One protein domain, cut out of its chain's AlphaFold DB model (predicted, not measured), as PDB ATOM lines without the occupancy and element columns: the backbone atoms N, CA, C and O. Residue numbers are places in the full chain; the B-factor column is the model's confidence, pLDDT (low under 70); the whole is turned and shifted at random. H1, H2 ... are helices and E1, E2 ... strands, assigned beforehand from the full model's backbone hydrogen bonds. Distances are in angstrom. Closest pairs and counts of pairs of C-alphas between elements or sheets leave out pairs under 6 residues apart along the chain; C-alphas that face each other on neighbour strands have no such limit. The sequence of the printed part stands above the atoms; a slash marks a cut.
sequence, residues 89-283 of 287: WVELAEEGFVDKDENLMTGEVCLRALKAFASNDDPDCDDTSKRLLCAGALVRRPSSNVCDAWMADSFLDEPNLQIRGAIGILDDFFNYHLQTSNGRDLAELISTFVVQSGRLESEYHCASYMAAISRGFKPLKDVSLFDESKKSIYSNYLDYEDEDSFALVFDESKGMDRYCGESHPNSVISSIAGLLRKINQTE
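This is residues 89 to 283 of the 287 residues of the protein "Hypothetical protein" of Proboscia inermis (UniProt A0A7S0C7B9). A strongly twisted sheet of seven strands, curled like part of a barrel, wraps round one long helix, H1, and the short helix H3 packs on the same face, crossing H1 steeply. The last helix, H7, packs beside residues 171 to 179 of H1 and runs on past its end, off the sheet, while H2, H4 and H6 only graze the sheet and H5 is not on it. The printed part has 195 residues with seven named helices and seven named strands, in the order E1 E2 E3 E4 H1 H2 E5 H3 E6 H4 H5 E7 H6 H7. The sheet, E1 E2 E3 E4 E5 E7 E6 from edge to edge, is mixed, and the class is mixed, helices and strands. The whole is compact, with a radius of gyration of the C-alphas of 17.1 A, yet elongated, with spans of 58 by 36 by 31 A.

E1, residues 89 to 92, begins at C-alpha 89 (22.216, 79.111, -3.192). E2, residues 109 to 119, is 31.3 A long; E3, residues 130 to 140, is 29.2 A long and bends by 60 degrees at residue 133. E4 is residues 147 to 153. H1, residues 159 to 180, is 31.2 A long and begins at C-alpha 159 (34.603, 70.669, 0.162). Then come H2, residues 186 to 191; E5, 193 to 196; H3, 207 to 214; E6, 217 to 219; H4, 220 to 224; H5, 228 to 235; E7, 248 to 250; and H6, 255 to 261. H7, residues 267 to 283, is 24.6 A long and ends at C-alpha 283 (30.107, 113.581, 11.428).

E1 to E4 form a meander, each strand the antiparallel neighbour of the one before, with N 91 and O 115 at 2.9 A, N 114 and O 136 at 2.9 A, and N 137 and O 150 at 2.9 A. E4, H1 H2 and E5 form a strand-helix-strand unit, two parallel neighbour strands with helices between, its crossover right-handed; N 194 and O 147 are 2.9 A apart. E5, H3 and E6 form a split unit, with E7 between the strands, also right-handed; E7 is antiparallel to both, with N 195 and O 248 at 2.9 A and N 218 and O 249 at 2.8 A. H1, the hub, touches H3 at a steep tilt of 63 degrees, closest at the C-alphas of Ile 163 and Ala 207, 4.5 A. H1 touches H7 at a shallow tilt of 24 degrees, the same way, closest at the C-alphas of Asn 175 and Val 268, 5.9 A. H4 and H5 touch only at the corner, closest at the C-alphas of Ser 224 and Lys 231, 5.4 A. Every O i to N i+4 pair is within hydrogen-bond range in H1, H2, H3, H4, H6 and H7; in H5 it is 2 of 4.

The two C-alphas farthest apart, Asp 124 and Glu 283, are 59.7 A apart. The printed part has no cut; the links E1 to E2 and H5 to E7 are long. Mean pLDDT of the printed part is 82.4, with residues 199 to 205 and 260 to 283 among those under 70.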
ATOM      1  N   TRP A  89      23.049  78.018  -3.698       94.62
ATOM      2  CA  TRP A  89      22.216  79.111  -3.192       94.62
ATOM      3  C   TRP A  89      21.979  78.990  -1.684       94.62
ATOM      4  O   TRP A  89      22.266  77.958  -1.085       94.62
ATOM      5  N   VAL A  90      21.469  80.063  -1.077       95.69
ATOM      6  CA  VAL A  90      21.169  80.150   0.358       95.69
ATOM      7  C   VAL A  90      19.690  80.471   0.542       95.69
ATOM      8  O   VAL A  90      19.131  81.284  -0.194       95.69
ATOM      9  N   GLU A  91      19.062  79.834   1.522       96.38
ATOM     10  CA  GLU A  91      17.665  80.036   1.902       96.38
ATOM     11  C   GLU A  91      17.558  80.284   3.409       96.38
ATOM     12  O   GLU A  91      18.439  79.888   4.176       96.38
ATOM     13  N   LEU A  92      16.457  80.909   3.837       97.50
ATOM     14  CA  LEU A  92      16.079  80.924   5.250       97.50
ATOM     15  C   LEU A  92      15.835  79.492   5.724       97.50
ATOM     16  O   LEU A  92      15.185  78.707   5.033       97.50
ATOM     17  N   ALA A  93      16.364  79.166   6.901       96.81
ATOM     18  CA  ALA A  93      16.031  77.915   7.558       96.81
ATOM     19  C   ALA A  93      14.561  77.926   8.007       96.81
ATOM     20  O   ALA A  93      13.964  78.986   8.219       96.81
ATOM     21  N   GLU A  94      13.975  76.741   8.139       95.12
ATOM     22  CA  GLU A  94      12.611  76.566   8.624       95.12
ATOM     23  C   GLU A  94      12.412  77.080  10.061       95.12
ATOM     24  O   GLU A  94      13.349  77.159  10.860       95.12
ATOM     25  N   GLU A  95      11.166  77.418  10.403       91.75
ATOM     26  CA  GLU A  95      10.799  77.769  11.775       91.75
ATOM     27  C   GLU A  95      11.110  76.603  12.723       91.75
ATOM     28  O   GLU A  95      10.837  75.443  12.415       91.75
ATOM     29  N   GLY A  96      11.709  76.917  13.873       91.56
ATOM     30  CA  GLY A  96      12.180  75.913  14.827       91.56
ATOM     31  C   GLY A  96      13.549  75.312  14.499       91.56
ATOM     32  O   GLY A  96      14.005  74.455  15.244       91.56
ATOM     33  N   PHE A  97      14.239  75.761  13.438       93.00
ATOM     34  CA  PHE A  97      15.618  75.330  13.169       93.00
ATOM     35  C   PHE A  97      16.584  75.677  14.316       93.00
ATOM     36  O   PHE A  97      17.476  74.891  14.624       93.00
ATOM     37  N   VAL A  98      16.397  76.845  14.941       93.88
ATOM     38  CA  VAL A  98      17.037  77.197  16.215       93.88
ATOM     39  C   VAL A  98      15.955  77.230  17.278       93.88
ATOM     40  O   VAL A  98      15.116  78.134  17.288       93.88
ATOM     41  N   ASP A  99      15.974  76.241  18.158       93.50
ATOM     42  CA  ASP A  99      15.068  76.171  19.291       93.50
ATOM     43  C   ASP A  99      15.609  77.037  20.437       93.50
ATOM     44  O   ASP A  99      16.777  76.949  20.830       93.50
ATOM     45  N   LYS A 100      14.758  77.923  20.957       91.75
ATOM     46  CA  LYS A 100      15.142  78.880  21.997       91.75
ATOM     47  C   LYS A 100      15.458  78.202  23.333       91.75
ATOM     48  O   LYS A 100      16.271  78.730  24.084       91.75
ATOM     49  N   ASP A 101      14.807  77.087  23.630       89.88
ATOM     50  CA  ASP A 101      14.935  76.392  24.906       89.88
ATOM     51  C   ASP A 101      16.036  75.319  24.851       89.88
ATOM     52  O   ASP A 101      16.636  75.008  25.882       89.88
ATOM     53  N   GLU A 102      16.334  74.776  23.663       88.69
ATOM     54  CA  GLU A 102      17.367  73.744  23.487       88.69
ATOM     55  C   GLU A 102      18.725  74.284  23.015       88.69
ATOM     56  O   GLU A 102      19.759  73.731  23.391       88.69
ATOM     57  N   ASN A 103      18.754  75.316  22.164       90.31
ATOM     58  CA  ASN A 103      19.990  75.746  21.494       90.31
ATOM     59  C   ASN A 103      20.550  77.069  22.011       90.31
ATOM     60  O   ASN A 103      21.743  77.309  21.849       90.31
ATOM     61  N   LEU A 104      19.715  77.925  22.602       91.31
ATOM     62  CA  LEU A 104      20.116  79.261  23.040       91.31
ATOM     63  C   LEU A 104      20.311  79.322  24.555       91.31
ATOM     64  O   LEU A 104      19.532  78.774  25.337       91.31
ATOM     65  N   MET A 105      21.330  80.058  24.990       88.69
ATOM     66  CA  MET A 105      21.490  80.421  26.391       88.69
ATOM     67  C   MET A 105      20.443  81.452  26.822       88.69
ATOM     68  O   MET A 105      19.837  82.175  26.028       88.69
ATOM     69  N   THR A 106      20.233  81.562  28.136       90.56
ATOM     70  CA  THR A 106      19.281  82.534  28.685       90.56
ATOM     71  C   THR A 106      19.655  83.959  28.272       90.56
ATOM     72  O   THR A 106      20.689  84.488  28.675       90.56
ATOM     73  N   GLY A 107      18.758  84.602  27.521       92.69
ATOM     74  CA  GLY A 107      18.917  85.978  27.047       92.69
ATOM     75  C   GLY A 107      19.527  86.103  25.651       92.69
ATOM     76  O   GLY A 107      19.555  87.215  25.125       92.69
ATOM     77  N   GLU A 108      19.966  85.001  25.041       93.94
ATOM     78  CA  GLU A 108      20.353  84.985  23.634       93.94
ATOM     79  C   GLU A 108      19.132  85.082  22.722       93.94
ATOM     80  O   GLU A 108      18.010  84.699  23.074       93.94
ATOM     81  N   VAL A 109      19.356  85.624  21.528       95.44
ATOM     82  CA  VAL A 109      18.318  85.763  20.508       95.44
ATOM     83  C   VAL A 109      18.892  85.362  19.158       95.44
ATOM     84  O   VAL A 109      19.814  86.009  18.666       95.44
ATOM     85  N   CYS A 110      18.310  84.341  18.530       97.06
ATOM     86  CA  CYS A 110      18.565  84.049  17.124       97.06
ATOM     87  C   CYS A 110      17.942  85.156  16.264       97.06
ATOM     88  O   CYS A 110      16.728  85.361  16.277       97.06
ATOM     89  N   LEU A 111      18.785  85.899  15.555       96.88
ATOM     90  CA  LEU A 111      18.374  86.980  14.663       96.88
ATOM     91  C   LEU A 111      18.032  86.452  13.272       96.88
ATOM     92  O   LEU A 111      17.131  86.967  12.610       96.88
ATOM     93  N   ARG A 112      18.777  85.440  12.813       97.44
ATOM     94  CA  ARG A 112      18.627  84.872  11.476       97.44
ATOM     95  C   ARG A 112      19.178  83.455  11.420       97.44
ATOM     96  O   ARG A 112      20.220  83.189  11.997       97.44
ATOM     97  N   ALA A 113      18.526  82.575  10.668       98.06
ATOM     98  CA  ALA A 113      19.007  81.223  10.413       98.06
ATOM     99  C   ALA A 113      18.926  80.899   8.920       98.06
ATOM    100  O   ALA A 113      17.960  81.274   8.250       98.06
ATOM    101  N   LEU A 114      19.954  80.232   8.397       97.81
ATOM    102  CA  LEU A 114      20.128  79.987   6.967       97.81
ATOM    103  C   LEU A 114      20.620  78.571   6.692       97.81
ATOM    104  O   LEU A 114      21.328  77.968   7.501       97.81
ATOM    105  N   LYS A 115      20.301  78.082   5.495       97.44
ATOM    106  CA  LYS A 115      20.837  76.846   4.923       97.44
ATOM    107  C   LYS A 115      21.337  77.103   3.509       97.44
ATOM    108  O   LYS A 115      20.675  77.779   2.723       97.44
ATOM    109  N   ALA A 116      22.499  76.554   3.187       96.19
ATOM    110  CA  ALA A 116      23.084  76.591   1.861       96.19
ATOM    111  C   ALA A 116      22.874  75.250   1.163       96.19
ATOM    112  O   ALA A 116      23.113  74.193   1.748       96.19
ATOM    113  N   PHE A 117      22.478  75.303  -0.104       95.00
ATOM    114  CA  PHE A 117      22.169  74.131  -0.905       95.00
ATOM    115  C   PHE A 117      22.914  74.133  -2.236       95.00
ATOM    116  O   PHE A 117      23.219  75.195  -2.784       95.00
ATOM    117  N   ALA A 118      23.166  72.937  -2.764       93.19
ATOM    118  CA  ALA A 118      23.578  72.706  -4.144       93.19
ATOM    119  C   ALA A 118      22.476  71.994  -4.934       93.19
ATOM    120  O   ALA A 118      21.735  71.172  -4.381       93.19
ATOM    121  N   SER A 119      22.419  72.257  -6.243       90.56
ATOM    122  CA  SER A 119      21.650  71.432  -7.172       90.56
ATOM    123  C   SER A 119      22.236  70.026  -7.181       90.56
ATOM    124  O   SER A 119      23.450  69.838  -7.012       90.56
ATOM    125  N   ASN A 120      21.369  69.033  -7.335       82.88
ATOM    126  CA  ASN A 120      21.831  67.701  -7.661       82.88
ATOM    127  C   ASN A 120      22.147  67.663  -9.158       82.88
ATOM    128  O   ASN A 120      21.339  68.101  -9.970       82.88
ATOM    129  N   ASP A 121      23.342  67.199  -9.497       73.50
ATOM    130  CA  ASP A 121      23.760  67.039 -10.893       73.50
ATOM    131  C   ASP A 121      23.434  65.631 -11.411       73.50
ATOM    132  O   ASP A 121      23.726  65.317 -12.565       73.50
ATOM    133  N   ASP A 122      22.860  64.780 -10.556       72.31
ATOM    134  CA  ASP A 122      22.451  63.427 -10.899       72.31
ATOM    135  C   ASP A 122      21.161  63.460 -11.743       72.31
ATOM    136  O   ASP A 122      20.096  63.775 -11.204       72.31
ATOM    137  N   PRO A 123      21.232  63.143 -13.052       64.50
ATOM    138  CA  PRO A 123      20.075  63.172 -13.944       64.50
ATOM    139  C   PRO A 123      19.027  62.102 -13.610       64.50
ATOM    140  O   PRO A 123      17.905  62.193 -14.106       64.50
ATOM    141  N   ASP A 124      19.383  61.103 -12.796       70.00
ATOM    142  CA  ASP A 124      18.486  60.030 -12.365       70.00
ATOM    143  C   ASP A 124      17.834  60.326 -11.001       70.00
ATOM    144  O   ASP A 124      16.960  59.583 -10.544       70.00
ATOM    145  N   CYS A 125      18.234  61.416 -10.338       68.31
ATOM    146  CA  CYS A 125      17.609  61.876  -9.110       68.31
ATOM    147  C   CYS A 125      16.502  62.877  -9.451       68.31
ATOM    148  O   CYS A 125      16.750  63.834 -10.180       68.31
ATOM    149  N   ASP A 126      15.286  62.678  -8.924       67.06
ATOM    150  CA  ASP A 126      14.170  63.606  -9.138       67.06
ATOM    151  C   ASP A 126      14.641  65.062  -8.940       67.06
ATOM    152  O   ASP A 126      15.210  65.410  -7.897       67.06
ATOM    153  N   ASP A 127      14.375  65.894  -9.958       57.12
ATOM    154  CA  ASP A 127      14.889  67.253 -10.256       57.12
ATOM    155  C   ASP A 127      14.616  68.314  -9.155       57.12
ATOM    156  O   ASP A 127      14.796  69.517  -9.322       57.12
ATOM    157  N   THR A 128      14.140  67.877  -7.989       63.66
ATOM    158  CA  THR A 128      13.819  68.697  -6.814       63.66
ATOM    159  C   THR A 128      14.728  68.428  -5.615       63.66
ATOM    160  O   THR A 128      14.648  69.146  -4.614       63.66
ATOM    161  N   SER A 129      15.609  67.423  -5.684       77.12
ATOM    162  CA  SER A 129      16.520  67.116  -4.582       77.12
ATOM    163  C   SER A 129      17.613  68.186  -4.462       77.12
ATOM    164  O   SER A 129      18.511  68.320  -5.290       77.12
ATOM    165  N   LYS A 130      17.532  68.997  -3.406       89.12
ATOM    166  CA  LYS A 130      18.593  69.931  -3.018       89.12
ATOM    167  C   LYS A 130      19.515  69.262  -2.000       89.12
ATOM    168  O   LYS A 130      19.038  68.612  -1.073       89.12
ATOM    169  N   ARG A 131      20.828  69.422  -2.157       90.50
ATOM    170  CA  ARG A 131      21.835  68.853  -1.242       90.50
ATOM    171  C   ARG A 131      22.259  69.905  -0.229       90.50
ATOM    172  O   ARG A 131      22.679  70.983  -0.641       90.50
ATOM    173  N   LEU A 132      22.138  69.622   1.068       92.44
ATOM    174  CA  LEU A 132      22.560  70.552   2.117       92.44
ATOM    175  C   LEU A 132      24.090  70.614   2.188       92.44
ATOM    176  O   LEU A 132      24.758  69.598   2.358       92.44
ATOM    177  N   LEU A 133      24.640  71.819   2.086       93.44
ATOM    178  CA  LEU A 133      26.080  72.073   2.105       93.44
ATOM    179  C   LEU A 133      26.564  72.571   3.468       93.44
ATOM    180  O   LEU A 133      27.605  72.153   3.963       93.44
ATOM    181  N   CYS A 134      25.822  73.515   4.036       94.44
ATOM    182  CA  CYS A 134      26.163  74.222   5.261       94.44
ATOM    183  C   CYS A 134      24.872  74.790   5.853       94.44
ATOM    184  O   CYS A 134      23.927  75.102   5.121       94.44
ATOM    185  N   ALA A 135      24.831  74.938   7.166       95.94
ATOM    186  CA  ALA A 135      23.774  75.646   7.861       95.94
ATOM    187  C   ALA A 135      24.387  76.572   8.908       95.94
ATOM    188  O   ALA A 135      25.494  76.342   9.394       95.94
ATOM    189  N   GLY A 136      23.658  77.618   9.269       96.69
ATOM    190  CA  GLY A 136      24.114  78.505  10.320       96.69
ATOM    191  C   GLY A 136      23.005  79.316  10.957       96.69
ATOM    192  O   GLY A 136      21.879  79.379  10.456       96.69
ATOM    193  N   ALA A 137      23.365  79.966  12.055       97.81
ATOM    194  CA  ALA A 137      22.535  80.914  12.774       97.81
ATOM    195  C   ALA A 137      23.361  82.131  13.197       97.81
ATOM    196  O   ALA A 137      24.502  81.995  13.629       97.81
ATOM    197  N   LEU A 138      22.769  83.315  13.090       97.81
ATOM    198  CA  LEU A 138      23.292  84.547  13.657       97.81
ATOM    199  C   LEU A 138      22.599  84.784  14.995       97.81
ATOM    200  O   LEU A 138      21.394  85.053  15.035       97.81
ATOM    201  N   VAL A 139      23.355  84.686  16.080       96.62
ATOM    202  CA  VAL A 139      22.847  84.751  17.449       96.62
ATOM    203  C   VAL A 139      23.420  85.972  18.141       96.62
ATOM    204  O   VAL A 139      24.622  86.194  18.125       96.62
ATOM    205  N   ARG A 140      22.565  86.780  18.764       95.44
ATOM    206  CA  ARG A 140      23.002  87.909  19.586       95.44
ATOM    207  C   ARG A 140      23.150  87.476  21.037       95.44
ATOM    208  O   ARG A 140      22.189  86.955  21.611       95.44
ATOM    209  N   ARG A 141      24.305  87.784  21.635       92.38
ATOM    210  CA  ARG A 141      24.593  87.518  23.052       92.38
ATOM    211  C   ARG A 141      23.704  88.351  23.988       92.38
ATOM    212  O   ARG A 141      23.282  89.457  23.625       92.38
ATOM    213  N   PRO A 142      23.460  87.898  25.231       89.62
ATOM    214  CA  PRO A 142      22.677  88.655  26.199       89.62
ATOM    215  C   PRO A 142      23.353  89.986  26.544       89.62
ATOM    216  O   PRO A 142      24.552  90.039  26.802       89.62
ATOM    217  N   SER A 143      22.570  91.063  26.628       83.56
ATOM    218  CA  SER A 143      23.023  92.381  27.114       83.56
ATOM    219  C   SER A 143      24.228  92.991  26.372       83.56
ATOM    220  O   SER A 143      24.870  93.897  26.900       83.56
ATOM    221  N   SER A 144      24.530  92.533  25.154       86.25
ATOM    222  CA  SER A 144      25.588  93.097  24.314       86.25
ATOM    223  C   SER A 144      25.132  93.236  22.860       86.25
ATOM    224  O   SER A 144      24.093  92.708  22.459       86.25
ATOM    225  N   ASN A 145      25.919  93.964  22.069       86.81
ATOM    226  CA  ASN A 145      25.722  94.073  20.622       86.81
ATOM    227  C   ASN A 145      26.492  92.995  19.845       86.81
ATOM    228  O   ASN A 145      26.499  93.030  18.617       86.81
ATOM    229  N   VAL A 146      27.153  92.064  20.545       91.69
ATOM    230  CA  VAL A 146      27.924  91.006  19.898       91.69
ATOM    231  C   VAL A 146      26.983  89.985  19.283       91.69
ATOM    232  O   VAL A 146      26.066  89.488  19.946       91.69
ATOM    233  N   CYS A 147      27.231  89.690  18.013       95.69
ATOM    234  CA  CYS A 147      26.568  88.635  17.279       95.69
ATOM    235  C   CYS A 147      27.576  87.553  16.895       95.69
ATOM    236  O   CYS A 147      28.606  87.838  16.281       95.69
ATOM    237  N   ASP A 148      27.236  86.314  17.222       95.06
ATOM    238  CA  ASP A 148      27.959  85.120  16.829       95.06
ATOM    239  C   ASP A 148      27.291  84.493  15.604       95.06
ATOM    240  O   ASP A 148      26.109  84.147  15.615       95.06
ATOM    241  N   ALA A 149      28.054  84.332  14.532       97.12
ATOM    242  CA  ALA A 149      27.692  83.541  13.371       97.12
ATOM    243  C   ALA A 149      28.111  82.088  13.617       97.12
ATOM    244  O   ALA A 149      29.262  81.713  13.392       97.12
ATOM    245  N   TRP A 150      27.173  81.276  14.093       94.88
ATOM    246  CA  TRP A 150      27.353  79.841  14.279       94.88
ATOM    247  C   TRP A 150      27.193  79.138  12.939       94.88
ATOM    248  O   TRP A 150      26.153  79.273  12.293       94.88
ATOM    249  N   MET A 151      28.209  78.394  12.511       94.31
ATOM    250  CA  MET A 151      28.210  77.715  11.217       94.31
ATOM    251  C   MET A 151      28.617  76.252  11.360       94.31
ATOM    252  O   MET A 151      29.601  75.926  12.026       94.31
ATOM    253  N   ALA A 152      27.867  75.379  10.694       91.38
ATOM    254  CA  ALA A 152      28.102  73.947  10.655       91.38
ATOM    255  C   ALA A 152      28.060  73.441   9.210       91.38
ATOM    256  O   ALA A 152      27.157  73.771   8.437       91.38
ATOM    257  N   ASP A 153      29.044  72.624   8.857       91.31
ATOM    258  CA  ASP A 153      29.178  72.034   7.529       91.31
ATOM    259  C   ASP A 153      28.479  70.669   7.483       91.31
ATOM    260  O   ASP A 153      28.404  69.965   8.494       91.31
ATOM    261  N   SER A 154      27.953  70.282   6.320       89.44
ATOM    262  CA  SER A 154      27.427  68.926   6.134       89.44
ATOM    263  C   SER A 154      28.556  67.887   6.036       89.44
ATOM    264  O   SER A 154      29.727  68.218   5.856       89.44
ATOM    265  N   PHE A 155      28.223  66.598   6.118       84.12
ATOM    266  CA  PHE A 155      29.180  65.510   5.878       84.12
ATOM    267  C   PHE A 155      29.184  65.091   4.404       84.12
ATOM    268  O   PHE A 155      28.794  63.974   4.068       84.12
ATOM    269  N   LEU A 156      29.557  66.008   3.511       80.31
ATOM    270  CA  LEU A 156      29.686  65.727   2.081       80.31
ATOM    271  C   LEU A 156      31.154  65.715   1.659       80.31
ATOM    272  O   LEU A 156      31.929  66.577   2.063       80.31
ATOM    273  N   ASP A 157      31.501  64.813   0.742       79.31
ATOM    274  CA  ASP A 157      32.829  64.733   0.120       79.31
ATOM    275  C   ASP A 157      33.019  65.792  -0.993       79.31
ATOM    276  O   ASP A 157      33.609  65.539  -2.043       79.31
ATOM    277  N   GLU A 158      32.490  67.003  -0.790       84.69
ATOM    278  CA  GLU A 158      32.475  68.093  -1.778       84.69
ATOM    279  C   GLU A 158      32.918  69.436  -1.162       84.69
ATOM    280  O   GLU A 158      32.171  70.424  -1.189       84.69
ATOM    281  N   PRO A 159      34.157  69.529  -0.644       84.12
ATOM    282  CA  PRO A 159      34.603  70.669   0.162       84.12
ATOM    283  C   PRO A 159      34.500  72.006  -0.582       84.12
ATOM    284  O   PRO A 159      34.165  73.029   0.004       84.12
ATOM    285  N   ASN A 160      34.706  72.014  -1.901       89.62
ATOM    286  CA  ASN A 160      34.594  73.231  -2.708       89.62
ATOM    287  C   ASN A 160      33.160  73.785  -2.755       89.62
ATOM    288  O   ASN A 160      32.969  75.002  -2.725       89.62
ATOM    289  N   LEU A 161      32.147  72.917  -2.848       91.38
ATOM    290  CA  LEU A 161      30.749  73.353  -2.837       91.38
ATOM    291  C   LEU A 161      30.350  73.808  -1.439       91.38
ATOM    292  O   LEU A 161      29.719  74.855  -1.304       91.38
ATOM    293  N   GLN A 162      30.795  73.091  -0.408       92.12
ATOM    294  CA  GLN A 162      30.571  73.478   0.981       92.12
ATOM    295  C   GLN A 162      31.169  74.848   1.299       92.12
ATOM    296  O   GLN A 162      30.467  75.685   1.856       92.12
ATOM    297  N   ILE A 163      32.402  75.132   0.857       92.38
ATOM    298  CA  ILE A 163      33.034  76.449   1.038       92.38
ATOM    299  C   ILE A 163      32.190  77.534   0.367       92.38
ATOM    300  O   ILE A 163      31.928  78.571   0.968       92.38
ATOM    301  N   ARG A 164      31.700  77.300  -0.859       92.62
ATOM    302  CA  ARG A 164      30.822  78.261  -1.554       92.62
ATOM    303  C   ARG A 164      29.510  78.496  -0.803       92.62
ATOM    304  O   ARG A 164      29.059  79.637  -0.726       92.62
ATOM    305  N   GLY A 165      28.905  77.440  -0.264       94.19
ATOM    306  CA  GLY A 165      27.691  77.532   0.546       94.19
ATOM    307  C   GLY A 165      27.919  78.300   1.848       94.19
ATOM    308  O   GLY A 165      27.170  79.224   2.158       94.19
ATOM    309  N   ALA A 166      28.997  77.971   2.560       94.94
ATOM    310  CA  ALA A 166      29.410  78.642   3.784       94.94
ATOM    311  C   ALA A 166      29.715  80.129   3.550       94.94
ATOM    312  O   ALA A 166      29.236  80.971   4.304       94.94
ATOM    313  N   ILE A 167      30.421  80.473   2.467       93.56
ATOM    314  CA  ILE A 167      30.633  81.868   2.057       93.56
ATOM    315  C   ILE A 167      29.292  82.597   1.902       93.56
ATOM    316  O   ILE A 167      29.140  83.701   2.411       93.56
ATOM    317  N   GLY A 168      28.309  81.984   1.235       93.31
ATOM    318  CA  GLY A 168      26.994  82.599   1.050       93.31
ATOM    319  C   GLY A 168      26.259  82.877   2.366       93.31
ATOM    320  O   GLY A 168      25.633  83.926   2.503       93.31
ATOM    321  N   ILE A 169      26.346  81.962   3.339       95.94
ATOM    322  CA  ILE A 169      25.768  82.151   4.679       95.94
ATOM    323  C   ILE A 169      26.502  83.262   5.434       95.94
ATOM    324  O   ILE A 169      25.858  84.161   5.975       95.94
ATOM    325  N   LEU A 170      27.837  83.222   5.448       95.50
ATOM    326  CA  LEU A 170      28.666  84.202   6.146       95.50
ATOM    327  C   LEU A 170      28.431  85.620   5.617       95.50
ATOM    328  O   LEU A 170      28.297  86.556   6.402       95.50
ATOM    329  N   ASP A 171      28.333  85.775   4.297       92.88
ATOM    330  CA  ASP A 171      28.042  87.053   3.654       92.88
ATOM    331  C   ASP A 171      26.690  87.625   4.064       92.88
ATOM    332  O   ASP A 171      26.580  88.819   4.348       92.88
ATOM    333  N   ASP A 172      25.653  86.787   4.091       94.19
ATOM    334  CA  ASP A 172      24.318  87.226   4.479       94.19
ATOM    335  C   ASP A 172      24.278  87.628   5.960       94.19
ATOM    336  O   ASP A 172      23.776  88.706   6.283       94.19
ATOM    337  N   PHE A 173      24.887  86.832   6.844       96.06
ATOM    338  CA  PHE A 173      24.992  87.154   8.268       96.06
ATOM    339  C   PHE A 173      25.768  88.434   8.528       96.06
ATOM    340  O   PHE A 173      25.288  89.294   9.269       96.06
ATOM    341  N   PHE A 174      26.933  88.592   7.904       93.50
ATOM    342  CA  PHE A 174      27.746  89.782   8.101       93.50
ATOM    343  C   PHE A 174      27.030  91.026   7.578       93.50
ATOM    344  O   PHE A 174      26.929  92.028   8.280       93.50
ATOM    345  N   ASN A 175      26.426  90.946   6.390       90.50
ATOM    346  CA  ASN A 175      25.630  92.036   5.837       90.50
ATOM    347  C   ASN A 175      24.416  92.384   6.717       90.50
ATOM    348  O   ASN A 175      24.138  93.561   6.941       90.50
ATOM    349  N   TYR A 176      23.707  91.384   7.245       92.88
ATOM    350  CA  TYR A 176      22.589  91.605   8.162       92.88
ATOM    351  C   TYR A 176      23.049  92.299   9.451       92.88
ATOM    352  O   TYR A 176      22.442  93.287   9.868       92.88
ATOM    353  N   HIS A 177      24.144  91.828  10.058       93.25
ATOM    354  CA  HIS A 177      24.736  92.450  11.244       93.25
ATOM    355  C   HIS A 177      25.110  93.907  10.981       93.25
ATOM    356  O   HIS A 177      24.688  94.797  11.711       93.25
ATOM    357  N   LEU A 178      25.817  94.170   9.885       89.31
ATOM    358  CA  LEU A 178      26.225  95.513   9.487       89.31
ATOM    359  C   LEU A 178      25.032  96.469   9.284       89.31
ATOM    360  O   LEU A 178      25.135  97.654   9.587       89.31
ATOM    361  N   GLN A 179      23.891  95.975   8.794       86.62
ATOM    362  CA  GLN A 179      22.675  96.778   8.595       86.62
ATOM    363  C   GLN A 179      21.866  97.023   9.875       86.62
ATOM    364  O   GLN A 179      21.127  98.007   9.942       86.62
ATOM    365  N   THR A 180      21.949  96.120  10.851       88.69
ATOM    366  CA  THR A 180      21.078  96.127  12.041       88.69
ATOM    367  C   THR A 180      21.796  96.511  13.330       88.69
ATOM    368  O   THR A 180      21.142  96.875  14.308       88.69
ATOM    369  N   SER A 181      23.125  96.459  13.336       86.31
ATOM    370  CA  SER A 181      23.939  96.896  14.459       86.31
ATOM    371  C   SER A 181      23.913  98.420  14.603       86.31
ATOM    372  O   SER A 181      23.859  99.172  13.630       86.31
ATOM    373  N   ASN A 182      23.964  98.874  15.855       82.94
ATOM    374  CA  ASN A 182      23.997 100.288  16.231       82.94
ATOM    375  C   ASN A 182      25.428 100.782  16.510       82.94
ATOM    376  O   ASN A 182      25.603 101.741  17.261       82.94
ATOM    377  N   GLY A 183      26.448 100.105  15.970       83.00
ATOM    378  CA  GLY A 183      27.839 100.542  16.102       83.00
ATOM    379  C   GLY A 183      28.028 101.955  15.545       83.00
ATOM    380  O   GLY A 183      27.425 102.318  14.531       83.00
ATOM    381  N   ARG A 184      28.827 102.773  16.237       82.00
ATOM    382  CA  ARG A 184      29.010 104.192  15.890       82.00
ATOM    383  C   ARG A 184      29.930 104.381  14.695       82.00
ATOM    384  O   ARG A 184      29.726 105.292  13.899       82.00
ATOM    385  N   ASP A 185      30.915 103.504  14.578       83.50
ATOM    386  CA  ASP A 185      31.895 103.492  13.506       83.50
ATOM    387  C   ASP A 185      32.077 102.072  12.948       83.50
ATOM    388  O   ASP A 185      31.512 101.091  13.443       83.50
ATOM    389  N   LEU A 186      32.852 101.965  11.868       83.06
ATOM    390  CA  LEU A 186      33.092 100.688  11.206       83.06
ATOM    391  C   LEU A 186      33.846  99.703  12.113       83.06
ATOM    392  O   LEU A 186      33.574  98.507  12.047       83.06
ATOM    393  N   ALA A 187      34.763 100.183  12.954       84.44
ATOM    394  CA  ALA A 187      35.539  99.318  13.834       84.44
ATOM    395  C   ALA A 187      34.630  98.651  14.876       84.44
ATOM    396  O   ALA A 187      34.688  97.436  15.029       84.44
ATOM    397  N   GLU A 188      33.724  99.406  15.506       83.94
ATOM    398  CA  GLU A 188      32.734  98.898  16.462       83.94
ATOM    399  C   GLU A 188      31.738  97.928  15.801       83.94
ATOM    400  O   GLU A 188      31.400  96.878  16.360       83.94
ATOM    401  N   LEU A 189      31.278  98.245  14.585       87.31
ATOM    402  CA  LEU A 189      30.401  97.357  13.815       87.31
ATOM    403  C   LEU A 189      31.078  96.016  13.527       87.31
ATOM    404  O   LEU A 189      30.477  94.961  13.711       87.31
ATOM    405  N   ILE A 190      32.334  96.051  13.094       89.50
ATOM    406  CA  ILE A 190      33.095  94.858  12.732       89.50
ATOM    407  C   ILE A 190      33.506  94.060  13.976       89.50
ATOM    408  O   ILE A 190      33.398  92.835  13.980       89.50
ATOM    409  N   SER A 191      33.946  94.724  15.048       88.06
ATOM    410  CA  SER A 191      34.441  94.063  16.262       88.06
ATOM    411  C   SER A 191      33.354  93.315  17.033       88.06
ATOM    412  O   SER A 191      33.665  92.482  17.878       88.06
ATOM    413  N   THR A 192      32.084  93.620  16.765       91.75
ATOM    414  CA  THR A 192      30.923  92.963  17.377       91.75
ATOM    415  C   THR A 192      30.392  91.785  16.560       91.75
ATOM    416  O   THR A 192      29.398  91.185  16.955       91.75
ATOM    417  N   PHE A 193      31.038  91.423  15.450       94.56
ATOM    418  CA  PHE A 193      30.693  90.235  14.675       94.56
ATOM    419  C   PHE A 193      31.770  89.164  14.829       94.56
ATOM    420  O   PHE A 193      32.934  89.373  14.478       94.56
ATOM    421  N   VAL A 194      31.366  88.004  15.330       94.75
ATOM    422  CA  VAL A 194      32.254  86.875  15.606       94.75
ATOM    423  C   VAL A 194      31.770  85.666  14.830       94.75
ATOM    424  O   VAL A 194      30.572  85.423  14.744       94.75
ATOM    425  N   VAL A 195      32.682  84.892  14.254       95.19
ATOM    426  CA  VAL A 195      32.345  83.646  13.560       95.19
ATOM    427  C   VAL A 195      32.756  82.466  14.430       95.19
ATOM    428  O   VAL A 195      33.919  82.341  14.814       95.19
ATOM    429  N   GLN A 196      31.794  81.594  14.713       92.12
ATOM    430  CA  GLN A 196      31.992  80.339  15.428       92.12
ATOM    431  C   GLN A 196      31.842  79.200  14.420       92.12
ATOM    432  O   GLN A 196      30.735  78.852  14.000       92.12
ATOM    433  N   SER A 197      32.973  78.636  14.008       86.88
ATOM    434  CA  SER A 197      33.033  77.506  13.079       86.88
ATOM    435  C   SER A 197      33.759  76.323  13.713       86.88
ATOM    436  O   SER A 197      34.450  76.463  14.725       86.88
ATOM    437  N   GLY A 198      33.673  75.151  13.082       73.62
ATOM    438  CA  GLY A 198      34.541  74.029  13.439       73.62
ATOM    439  C   GLY A 198      36.038  74.381  13.331       73.62
ATOM    440  O   GLY A 198      36.426  75.361  12.686       73.62
ATOM    441  N   ARG A 199      36.890  73.598  14.005       69.06
ATOM    442  CA  ARG A 199      38.345  73.833  14.094       69.06
ATOM    443  C   ARG A 199      39.082  73.273  12.877       69.06
ATOM    444  O   ARG A 199      38.719  72.216  12.382       69.06
ATOM    445  N   LEU A 200      40.202  73.891  12.492       56.72
ATOM    446  CA  LEU A 200      41.104  73.355  11.456       56.72
ATOM    447  C   LEU A 200      41.713  71.990  11.833       56.72
ATOM    448  O   LEU A 200      42.006  71.185  10.957       56.72
ATOM    449  N   GLU A 201      41.907  71.741  13.132       54.84
ATOM    450  CA  GLU A 201      42.457  70.488  13.681       54.84
ATOM    451  C   GLU A 201      41.442  69.335  13.690       54.84
ATOM    452  O   GLU A 201      41.793  68.205  14.025       54.84
ATOM    453  N   SER A 202      40.183  69.616  13.346       59.66
ATOM    454  CA  SER A 202      39.191  68.583  13.070       59.66
ATOM    455  C   SER A 202      39.673  67.724  11.902       59.66
ATOM    456  O   SER A 202      40.124  68.249  10.886       59.66
ATOM    457  N   GLU A 203      39.527  66.402  12.014       47.59
ATOM    458  CA  GLU A 203      39.780  65.461  10.909       47.59
ATOM    459  C   GLU A 203      38.931  65.786   9.663       47.59
ATOM    460  O   GLU A 203      39.266  65.394   8.548       47.59
ATOM    461  N   TYR A 204      37.862  66.562   9.850       52.66
ATOM    462  CA  TYR A 204      37.049  67.147   8.799       52.66
ATOM    463  C   TYR A 204      37.498  68.591   8.571       52.66
ATOM    464  O   TYR A 204      37.289  69.443   9.435       52.66
ATOM    465  N   HIS A 205      38.101  68.875   7.413       58.03
ATOM    466  CA  HIS A 205      38.391  70.241   6.978       58.03
ATOM    467  C   HIS A 205      37.096  71.068   6.967       58.03
ATOM    468  O   HIS A 205      36.248  70.884   6.098       58.03
ATOM    469  N   CYS A 206      36.932  71.974   7.935       84.62
ATOM    470  CA  CYS A 206      35.710  72.766   8.065       84.62
ATOM    471  C   CYS A 206      35.630  73.820   6.954       84.62
ATOM    472  O   CYS A 206      36.360  74.817   6.958       84.62
ATOM    473  N   ALA A 207      34.736  73.603   5.992       90.56
ATOM    474  CA  ALA A 207      34.457  74.531   4.906       90.56
ATOM    475  C   ALA A 207      34.055  75.925   5.417       90.56
ATOM    476  O   ALA A 207      34.487  76.932   4.858       90.56
ATOM    477  N   SER A 208      33.305  75.983   6.518       92.69
ATOM    478  CA  SER A 208      32.949  77.203   7.253       92.69
ATOM    479  C   SER A 208      34.161  77.990   7.759       92.69
ATOM    480  O   SER A 208      34.237  79.202   7.554       92.69
ATOM    481  N   TYR A 209      35.154  77.311   8.339       92.31
ATOM    482  CA  TYR A 209      36.412  77.935   8.759       92.31
ATOM    483  C   TYR A 209      37.155  78.520   7.554       92.31
ATOM    484  O   TYR A 209      37.565  79.681   7.561       92.31
ATOM    485  N   MET A 210      37.283  77.741   6.475       91.38
ATOM    486  CA  MET A 210      37.960  78.187   5.251       91.38
ATOM    487  C   MET A 210      37.250  79.377   4.595       91.38
ATOM    488  O   MET A 210      37.919  80.300   4.131       91.38
ATOM    489  N   ALA A 211      35.915  79.387   4.603       92.38
ATOM    490  CA  ALA A 211      35.100  80.509   4.146       92.38
ATOM    491  C   ALA A 211      35.355  81.778   4.971       92.38
ATOM    492  O   ALA A 211      35.507  82.864   4.414       92.38
ATOM    493  N   ALA A 212      35.461  81.661   6.295       93.38
ATOM    494  CA  ALA A 212      35.790  82.797   7.146       93.38
ATOM    495  C   ALA A 212      37.194  83.347   6.843       93.38
ATOM    496  O   ALA A 212      37.361  84.551   6.646       93.38
ATOM    497  N   ILE A 213      38.204  82.479   6.713       92.12
ATOM    498  CA  ILE A 213      39.566  82.909   6.363       92.12
ATOM    499  C   ILE A 213      39.609  83.583   4.984       92.12
ATOM    500  O   ILE A 213      40.263  84.623   4.836       92.12
ATOM    501  N   SER A 214      38.913  83.044   3.975       90.25
ATOM    502  CA  SER A 214      38.865  83.668   2.644       90.25
ATOM    503  C   SER A 214      38.206  85.047   2.691       90.25
ATOM    504  O   SER A 214      38.685  85.971   2.042       90.25
ATOM    505  N   ARG A 215      37.213  85.231   3.570       89.19
ATOM    506  CA  ARG A 215      36.586  86.525   3.877       89.19
ATOM    507  C   ARG A 215      37.377  87.421   4.823       89.19
ATOM    508  O   ARG A 215      36.899  88.481   5.213       89.19
ATOM    509  N   GLY A 216      38.608  87.039   5.147       91.62
ATOM    510  CA  GLY A 216      39.524  87.865   5.923       91.62
ATOM    511  C   GLY A 216      39.216  87.926   7.410       91.62
ATOM    512  O   GLY A 216      39.679  88.832   8.097       91.62
ATOM    513  N   PHE A 217      38.488  86.938   7.915       92.88
ATOM    514  CA  PHE A 217      38.506  86.632   9.331       92.88
ATOM    515  C   PHE A 217      39.811  85.920   9.687       92.88
ATOM    516  O   PHE A 217      40.453  85.284   8.845       92.88
ATOM    517  N   LYS A 218      40.214  86.033  10.946       91.19
ATOM    518  CA  LYS A 218      41.363  85.330  11.509       91.19
ATOM    519  C   LYS A 218      41.048  84.833  12.916       91.19
ATOM    520  O   LYS A 218      40.174  85.400  13.572       91.19
ATOM    521  N   PRO A 219      41.744  83.791  13.393       90.31
ATOM    522  CA  PRO A 219      41.563  83.303  14.753       90.31
ATOM    523  C   PRO A 219      41.758  84.416  15.784       90.31
ATOM    524  O   PRO A 219      42.717  85.185  15.701       90.31
ATOM    525  N   LEU A 220      40.883  84.474  16.785       86.94
ATOM    526  CA  LEU A 220      40.934  85.462  17.863       86.94
ATOM    527  C   LEU A 220      42.293  85.454  18.581       86.94
ATOM    528  O   LEU A 220      42.861  86.511  18.866       86.94
ATOM    529  N   LYS A 221      42.860  84.259  18.793       83.94
ATOM    530  CA  LYS A 221      44.201  84.071  19.367       83.94
ATOM    531  C   LYS A 221      45.316  84.761  18.569       83.94
ATOM    532  O   LYS A 221      46.318  85.158  19.149       83.94
ATOM    533  N   ASP A 222      45.144  84.942  17.261       84.19
ATOM    534  CA  ASP A 222      46.143  85.603  16.415       84.19
ATOM    535  C   ASP A 222      46.028  87.133  16.510       84.19
ATOM    536  O   ASP A 222      46.955  87.850  16.144       84.19
ATOM    537  N   VAL A 223      44.903  87.660  17.004       76.31
ATOM    538  CA  VAL A 223      44.703  89.101  17.237       76.31
ATOM    539  C   VAL A 223      45.286  89.498  18.588       76.31
ATOM    540  O   VAL A 223      45.974  90.514  18.699       76.31
ATOM    541  N   SER A 224      45.054  88.668  19.609       64.19
ATOM    542  CA  SER A 224      45.452  88.943  20.992       64.19
ATOM    543  C   SER A 224      46.968  88.950  21.215       64.19
ATOM    544  O   SER A 224      47.428  89.533  22.195       64.19
ATOM    545  N   LEU A 225      47.745  88.344  20.311       60.53
ATOM    546  CA  LEU A 225      49.207  88.278  20.398       60.53
ATOM    547  C   LEU A 225      49.926  89.556  19.939       60.53
ATOM    548  O   LEU A 225      51.088  89.742  20.297       60.53
ATOM    549  N   PHE A 226      49.274  90.428  19.160       59.50
ATOM    550  CA  PHE A 226      49.952  91.559  18.509       59.50
ATOM    551  C   PHE A 226      49.397  92.942  18.863       59.50
ATOM    552  O   PHE A 226      50.109  93.926  18.671       59.50
ATOM    553  N   ASP A 227      48.171  93.045  19.386       70.12
ATOM    554  CA  ASP A 227      47.522  94.340  19.613       70.12
ATOM    555  C   ASP A 227      46.791  94.404  20.967       70.12
ATOM    556  O   ASP A 227      45.609  94.075  21.094       70.12
ATOM    557  N   GLU A 228      47.508  94.861  22.000       71.38
ATOM    558  CA  GLU A 228      46.966  95.077  23.352       71.38
ATOM    559  C   GLU A 228      45.803  96.089  23.369       71.38
ATOM    560  O   GLU A 228      44.920  96.000  24.224       71.38
ATOM    561  N   SER A 229      45.738  97.019  22.406       71.44
ATOM    562  CA  SER A 229      44.633  97.981  22.336       71.44
ATOM    563  C   SER A 229      43.329  97.300  21.912       71.44
ATOM    564  O   SER A 229      42.294  97.483  22.559       71.44
ATOM    565  N   LYS A 230      43.390  96.418  20.906       70.25
ATOM    566  CA  LYS A 230      42.241  95.632  20.433       70.25
ATOM    567  C   LYS A 230      41.838  94.537  21.404       70.25
ATOM    568  O   LYS A 230      40.651  94.249  21.543       70.25
ATOM    569  N   LYS A 231      42.800  93.974  22.134       71.62
ATOM    570  CA  LYS A 231      42.530  92.986  23.180       71.62
ATOM    571  C   LYS A 231      41.515  93.501  24.199       71.62
ATOM    572  O   LYS A 231      40.622  92.742  24.558       71.62
ATOM    573  N   SER A 232      41.599  94.783  24.574       70.56
ATOM    574  CA  SER A 232      40.651  95.427  25.497       70.56
ATOM    575  C   SER A 232      39.214  95.499  24.961       70.56
ATOM    576  O   SER A 232      38.264  95.384  25.733       70.56
ATOM    577  N   ILE A 233      39.046  95.650  23.642       71.56
ATOM    578  CA  ILE A 233      37.732  95.705  22.989       71.56
ATOM    579  C   ILE A 233      37.083  94.327  23.073       71.56
ATOM    580  O   ILE A 233      35.964  94.197  23.560       71.56
ATOM    581  N   TYR A 234      37.811  93.289  22.664       73.56
ATOM    582  CA  TYR A 234      37.299  91.923  22.644       73.56
ATOM    583  C   TYR A 234      37.183  91.305  24.045       73.56
ATOM    584  O   TYR A 234      36.243  90.560  24.291       73.56
ATOM    585  N   SER A 235      38.057  91.648  25.001       70.44
ATOM    586  CA  SER A 235      38.010  91.103  26.373       70.44
ATOM    587  C   SER A 235      36.779  91.501  27.169       70.44
ATOM    588  O   SER A 235      36.472  90.865  28.169       70.44
ATOM    589  N   ASN A 236      36.077  92.552  26.750       72.88
ATOM    590  CA  ASN A 236      34.828  92.942  27.394       72.88
ATOM    591  C   ASN A 236      33.660  92.023  27.018       72.88
ATOM    592  O   ASN A 236      32.628  92.067  27.685       72.88
ATOM    593  N   TYR A 237      33.805  91.227  25.955       74.00
ATOM    594  CA  TYR A 237      32.697  90.468  25.379       74.00
ATOM    595  C   TYR A 237      33.006  88.996  25.109       74.00
ATOM    596  O   TYR A 237      32.064  88.206  25.055       74.00
ATOM    597  N   LEU A 238      34.282  88.644  24.919       78.62
ATOM    598  CA  LEU A 238      34.724  87.307  24.534       78.62
ATOM    599  C   LEU A 238      35.489  86.627  25.664       78.62
ATOM    600  O   LEU A 238      36.363  87.235  26.294       78.62
ATOM    601  N   ASP A 239      35.177  85.354  25.875       76.50
ATOM    602  CA  ASP A 239      35.861  84.502  26.839       76.50
ATOM    603  C   ASP A 239      37.006  83.740  26.161       76.50
ATOM    604  O   ASP A 239      36.819  82.695  25.535       76.50
ATOM    605  N   TYR A 240      38.214  84.300  26.262       66.19
ATOM    606  CA  TYR A 240      39.412  83.770  25.606       66.19
ATOM    607  C   TYR A 240      39.842  82.384  26.093       66.19
ATOM    608  O   TYR A 240      40.535  81.683  25.353       66.19
ATOM    609  N   GLU A 241      39.504  82.018  27.329       68.50
ATOM    610  CA  GLU A 241      39.979  80.776  27.950       68.50
ATOM    611  C   GLU A 241      38.995  79.618  27.742       68.50
ATOM    612  O   GLU A 241      39.407  78.458  27.772       68.50
ATOM    613  N   ASP A 242      37.727  79.929  27.458       74.50
ATOM    614  CA  ASP A 242      36.654  78.946  27.331       74.50
ATOM    615  C   ASP A 242      36.065  78.922  25.903       74.50
ATOM    616  O   ASP A 242      36.680  78.391  24.965       74.50
ATOM    617  N   GLU A 243      34.854  79.455  25.729       68.62
ATOM    618  CA  GLU A 243      33.999  79.249  24.550       68.62
ATOM    619  C   GLU A 243      34.560  79.895  23.273       68.62
ATOM    620  O   GLU A 243      34.448  79.318  22.190       68.62
ATOM    621  N   ASP A 244      35.242  81.039  23.394       78.19
ATOM    622  CA  ASP A 244      35.700  81.844  22.254       78.19
ATOM    623  C   ASP A 244      37.151  81.578  21.848       78.19
ATOM    624  O   ASP A 244      37.694  82.228  20.952       78.19
ATOM    625  N   SER A 245      37.797  80.586  22.460       75.19
ATOM    626  CA  SER A 245      39.194  80.230  22.176       75.19
ATOM    627  C   SER A 245      39.463  79.898  20.694       75.19
ATOM    628  O   SER A 245      40.595  80.031  20.214       75.19
ATOM    629  N   PHE A 246      38.421  79.526  19.940       81.56
ATOM    630  CA  PHE A 246      38.472  79.224  18.501       81.56
ATOM    631  C   PHE A 246      37.643  80.175  17.641       81.56
ATOM    632  O   PHE A 246      37.513  79.948  16.436       81.56
ATOM    633  N   ALA A 247      37.122  81.241  18.243       90.25
ATOM    634  CA  ALA A 247      36.385  82.264  17.539       90.25
ATOM    635  C   ALA A 247      37.248  82.899  16.444       90.25
ATOM    636  O   ALA A 247      38.467  83.067  16.570       90.25
ATOM    637  N   LEU A 248      36.594  83.276  15.358       93.12
ATOM    638  CA  LEU A 248      37.186  83.985  14.240       93.12
ATOM    639  C   LEU A 248      36.653  85.416  14.250       93.12
ATOM    640  O   LEU A 248      35.444  85.642  14.263       93.12
ATOM    641  N   VAL A 249      37.558  86.387  14.220       92.94
ATOM    642  CA  VAL A 249      37.220  87.814  14.188       92.94
ATOM    643  C   VAL A 249      37.735  88.440  12.906       92.94
ATOM    644  O   VAL A 249      38.715  87.980  12.316       92.94
ATOM    645  N   PHE A 250      37.057  89.478  12.442       92.06
ATOM    646  CA  PHE A 250      37.426  90.137  11.200       92.06
ATOM    647  C   PHE A 250      38.771  90.859  11.342       92.06
ATOM    648  O   PHE A 250      38.987  91.636  12.274       92.06
ATOM    649  N   ASP A 251      39.686  90.627  10.404       89.88
ATOM    650  CA  ASP A 251      40.959  91.333  10.373       89.88
ATOM    651  C   ASP A 251      40.795  92.669   9.652       89.88
ATOM    652  O   ASP A 251      40.931  92.724   8.440       89.88
ATOM    653  N   GLU A 252      40.557  93.771  10.359       84.69
ATOM    654  CA  GLU A 252      40.436  95.098   9.726       84.69
ATOM    655  C   GLU A 252      41.589  95.444   8.763       84.69
ATOM    656  O   GLU A 252      41.370  96.146   7.779       84.69
ATOM    657  N   SER A 253      42.805  94.936   9.010       83.00
ATOM    658  CA  SER A 253      43.989  95.278   8.211       83.00
ATOM    659  C   SER A 253      44.011  94.644   6.817       83.00
ATOM    660  O   SER A 253      44.644  95.183   5.916       83.00
ATOM    661  N   LYS A 254      43.352  93.493   6.641       84.44
ATOM    662  CA  LYS A 254      43.381  92.688   5.400       84.44
ATOM    663  C   LYS A 254      41.997  92.263   4.926       84.44
ATOM    664  O   LYS A 254      41.815  91.880   3.773       84.44
ATOM    665  N   GLY A 255      41.038  92.269   5.836       83.38
ATOM    666  CA  GLY A 255      39.686  91.784   5.651       83.38
ATOM    667  C   GLY A 255      38.947  92.626   4.642       83.38
ATOM    668  O   GLY A 255      38.348  92.062   3.742       83.38
ATOM    669  N   MET A 256      39.090  93.951   4.699       82.06
ATOM    670  CA  MET A 256      38.493  94.848   3.708       82.06
ATOM    671  C   MET A 256      38.977  94.541   2.288       82.06
ATOM    672  O   MET A 256      38.159  94.410   1.382       82.06
ATOM    673  N   ASP A 257      40.282  94.335   2.103       81.25
ATOM    674  CA  ASP A 257      40.845  94.000   0.792       81.25
ATOM    675  C   ASP A 257      40.329  92.651   0.283       81.25
ATOM    676  O   ASP A 257      39.955  92.530  -0.883       81.25
ATOM    677  N   ARG A 258      40.248  91.641   1.158       80.25
ATOM    678  CA  ARG A 258      39.699  90.321   0.806       80.25
ATOM    679  C   ARG A 258      38.211  90.388   0.473       80.25
ATOM    680  O   ARG A 258      37.775  89.772  -0.490       80.25
ATOM    681  N   TYR A 259      37.453  91.173   1.230       73.19
ATOM    682  CA  TYR A 259      36.012  91.318   1.056       73.19
ATOM    683  C   TYR A 259      35.630  92.196  -0.146       73.19
ATOM    684  O   TYR A 259      34.514  92.093  -0.647       73.19
ATOM    685  N   CYS A 260      36.519  93.083  -0.605       69.19
ATOM    686  CA  CYS A 260      36.286  93.951  -1.764       69.19
ATOM    687  C   CYS A 260      36.978  93.473  -3.051       69.19
ATOM    688  O   CYS A 260      36.563  93.876  -4.136       69.19
ATOM    689  N   GLY A 261      38.037  92.666  -2.946       61.44
ATOM    690  CA  GLY A 261      38.887  92.266  -4.071       61.44
ATOM    691  C   GLY A 261      38.343  91.110  -4.909       61.44
ATOM    692  O   GLY A 261      38.672  91.000  -6.091       61.44
ATOM    693  N   GLU A 262      37.490  90.262  -4.342       60.47
ATOM    694  CA  GLU A 262      36.790  89.233  -5.105       60.47
ATOM    695  C   GLU A 262      35.562  89.850  -5.797       60.47
ATOM    696  O   GLU A 262      34.827  90.650  -5.220       60.47
ATOM    697  N   SER A 263      35.348  89.509  -7.072       52.03
ATOM    698  CA  SER A 263      34.216  89.966  -7.890       52.03
ATOM    699  C   SER A 263      32.897  89.390  -7.365       52.03
ATOM    700  O   SER A 263      32.345  88.428  -7.900       52.03
ATOM    701  N   HIS A 264      32.436  89.959  -6.259       56.91
ATOM    702  CA  HIS A 264      31.257  89.544  -5.527       56.91
ATOM    703  C   HIS A 264      29.975  90.092  -6.149       56.91
ATOM    704  O   HIS A 264      29.991  91.118  -6.837       56.91
ATOM    705  N   PRO A 265      28.825  89.456  -5.865       54.06
ATOM    706  CA  PRO A 265      27.548  90.124  -6.049       54.06
ATOM    707  C   PRO A 265      27.582  91.458  -5.288       54.06
ATOM    708  O   PRO A 265      27.883  91.501  -4.098       54.06
ATOM    709  N   ASN A 266      27.285  92.549  -5.997       53.66
ATOM    710  CA  ASN A 266      27.449  93.945  -5.569       53.66
ATOM    711  C   ASN A 266      26.855  94.314  -4.187       53.66
ATOM    712  O   ASN A 266      27.123  95.407  -3.695       53.66
ATOM    713  N   SER A 267      26.040  93.458  -3.562       56.47
ATOM    714  CA  SER A 267      25.248  93.781  -2.375       56.47
ATOM    715  C   SER A 267      26.093  94.054  -1.129       56.47
ATOM    716  O   SER A 267      25.913  95.110  -0.534       56.47
ATOM    717  N   VAL A 268      27.046  93.197  -0.743       59.09
ATOM    718  CA  VAL A 268      27.777  93.405   0.528       59.09
ATOM    719  C   VAL A 268      28.771  94.564   0.437       59.09
ATOM    720  O   VAL A 268      28.825  95.406   1.330       59.09
ATOM    721  N   ILE A 269      29.476  94.690  -0.690       60.56
ATOM    722  CA  ILE A 269      30.352  95.840  -0.961       60.56
ATOM    723  C   ILE A 269      29.531  97.139  -0.959       60.56
ATOM    724  O   ILE A 269      29.959  98.140  -0.384       60.56
ATOM    725  N   SER A 270      28.322  97.126  -1.535       60.78
ATOM    726  CA  SER A 270      27.429  98.289  -1.494       60.78
ATOM    727  C   SER A 270      26.945  98.627  -0.083       60.78
ATOM    728  O   SER A 270      26.822  99.811   0.227       60.78
ATOM    729  N   SER A 271      26.742  97.631   0.783       61.38
ATOM    730  CA  SER A 271      26.393  97.830   2.191       61.38
ATOM    731  C   SER A 271      27.541  98.437   2.979       61.38
ATOM    732  O   SER A 271      27.330  99.424   3.672       61.38
ATOM    733  N   ILE A 272      28.761  97.915   2.828       65.81
ATOM    734  CA  ILE A 272      29.953  98.452   3.497       65.81
ATOM    735  C   ILE A 272      30.224  99.885   3.018       65.81
ATOM    736  O   ILE A 272      30.368 100.799   3.826       65.81
ATOM    737  N   ALA A 273      30.205 100.126   1.704       64.88
ATOM    738  CA  ALA A 273      30.372 101.466   1.136       64.88
ATOM    739  C   ALA A 273      29.199 102.411   1.468       64.88
ATOM    740  O   ALA A 273      29.357 103.633   1.501       64.88
ATOM    741  N   GLY A 274      27.996 101.870   1.666       64.25
ATOM    742  CA  GLY A 274      26.819 102.599   2.134       64.25
ATOM    743  C   GLY A 274      26.940 102.997   3.604       64.25
ATOM    744  O   GLY A 274      26.666 104.144   3.949       64.25
ATOM    745  N   LEU A 275      27.425 102.088   4.449       65.25
ATOM    746  CA  LEU A 275      27.691 102.318   5.867       65.25
ATOM    747  C   LEU A 275      28.799 103.340   6.072       65.25
ATOM    748  O   LEU A 275      28.591 104.303   6.801       65.25
ATOM    749  N   LEU A 276      29.916 103.207   5.354       65.50
ATOM    750  CA  LEU A 276      30.994 104.197   5.363       65.50
ATOM    751  C   LEU A 276      30.487 105.595   4.980       65.50
ATOM    752  O   LEU A 276      30.842 106.584   5.616       65.50
ATOM    753  N   ARG A 277      29.591 105.694   3.988       64.94
ATOM    754  CA  ARG A 277      28.951 106.971   3.632       64.94
ATOM    755  C   ARG A 277      28.036 107.503   4.732       64.94
ATOM    756  O   ARG A 277      28.056 108.703   4.985       64.94
ATOM    757  N   LYS A 278      27.246 106.641   5.376       63.53
ATOM    758  CA  LYS A 278      26.339 107.030   6.466       63.53
ATOM    759  C   LYS A 278      27.112 107.540   7.685       63.53
ATOM    760  O   LYS A 278      26.745 108.572   8.239       63.53
ATOM    761  N   ILE A 279      28.194 106.861   8.061       65.38
ATOM    762  CA  ILE A 279      29.068 107.259   9.174       65.38
ATOM    763  C   ILE A 279      29.648 108.655   8.898       65.38
ATOM    764  O   ILE A 279      29.396 109.582   9.666       65.38
ATOM    765  N   ASN A 280      30.266 108.853   7.729       59.47
ATOM    766  CA  ASN A 280      30.881 110.135   7.357       59.47
ATOM    767  C   ASN A 280      29.871 111.296   7.242       59.47
ATOM    768  O   ASN A 280      30.207 112.450   7.499       59.47
ATOM    769  N   GLN A 281      28.620 111.025   6.854       60.94
ATOM    770  CA  GLN A 281      27.573 112.056   6.812       60.94
ATOM    771  C   GLN A 281      27.148 112.518   8.207       60.94
ATOM    772  O   GLN A 281      26.814 113.689   8.379       60.94
ATOM    773  N   THR A 282      27.170 111.619   9.192       57.53
ATOM    774  CA  THR A 282      26.744 111.921  10.564       57.53
ATOM    775  C   THR A 282      27.760 112.824  11.271       57.53
ATOM    776  O   THR A 282      27.363 113.701  12.032       57.53
ATOM    777  N   GLU A 283      29.050 112.679  10.952       54.44
ATOM    778  CA  GLU A 283      30.107 113.581  11.428       54.44
ATOM    779  C   GLU A 283      29.963 114.997  10.848       54.44
ATOM    780  O   GLU A 283      30.058 115.968  11.591       54.44
TER     781      GLU A 283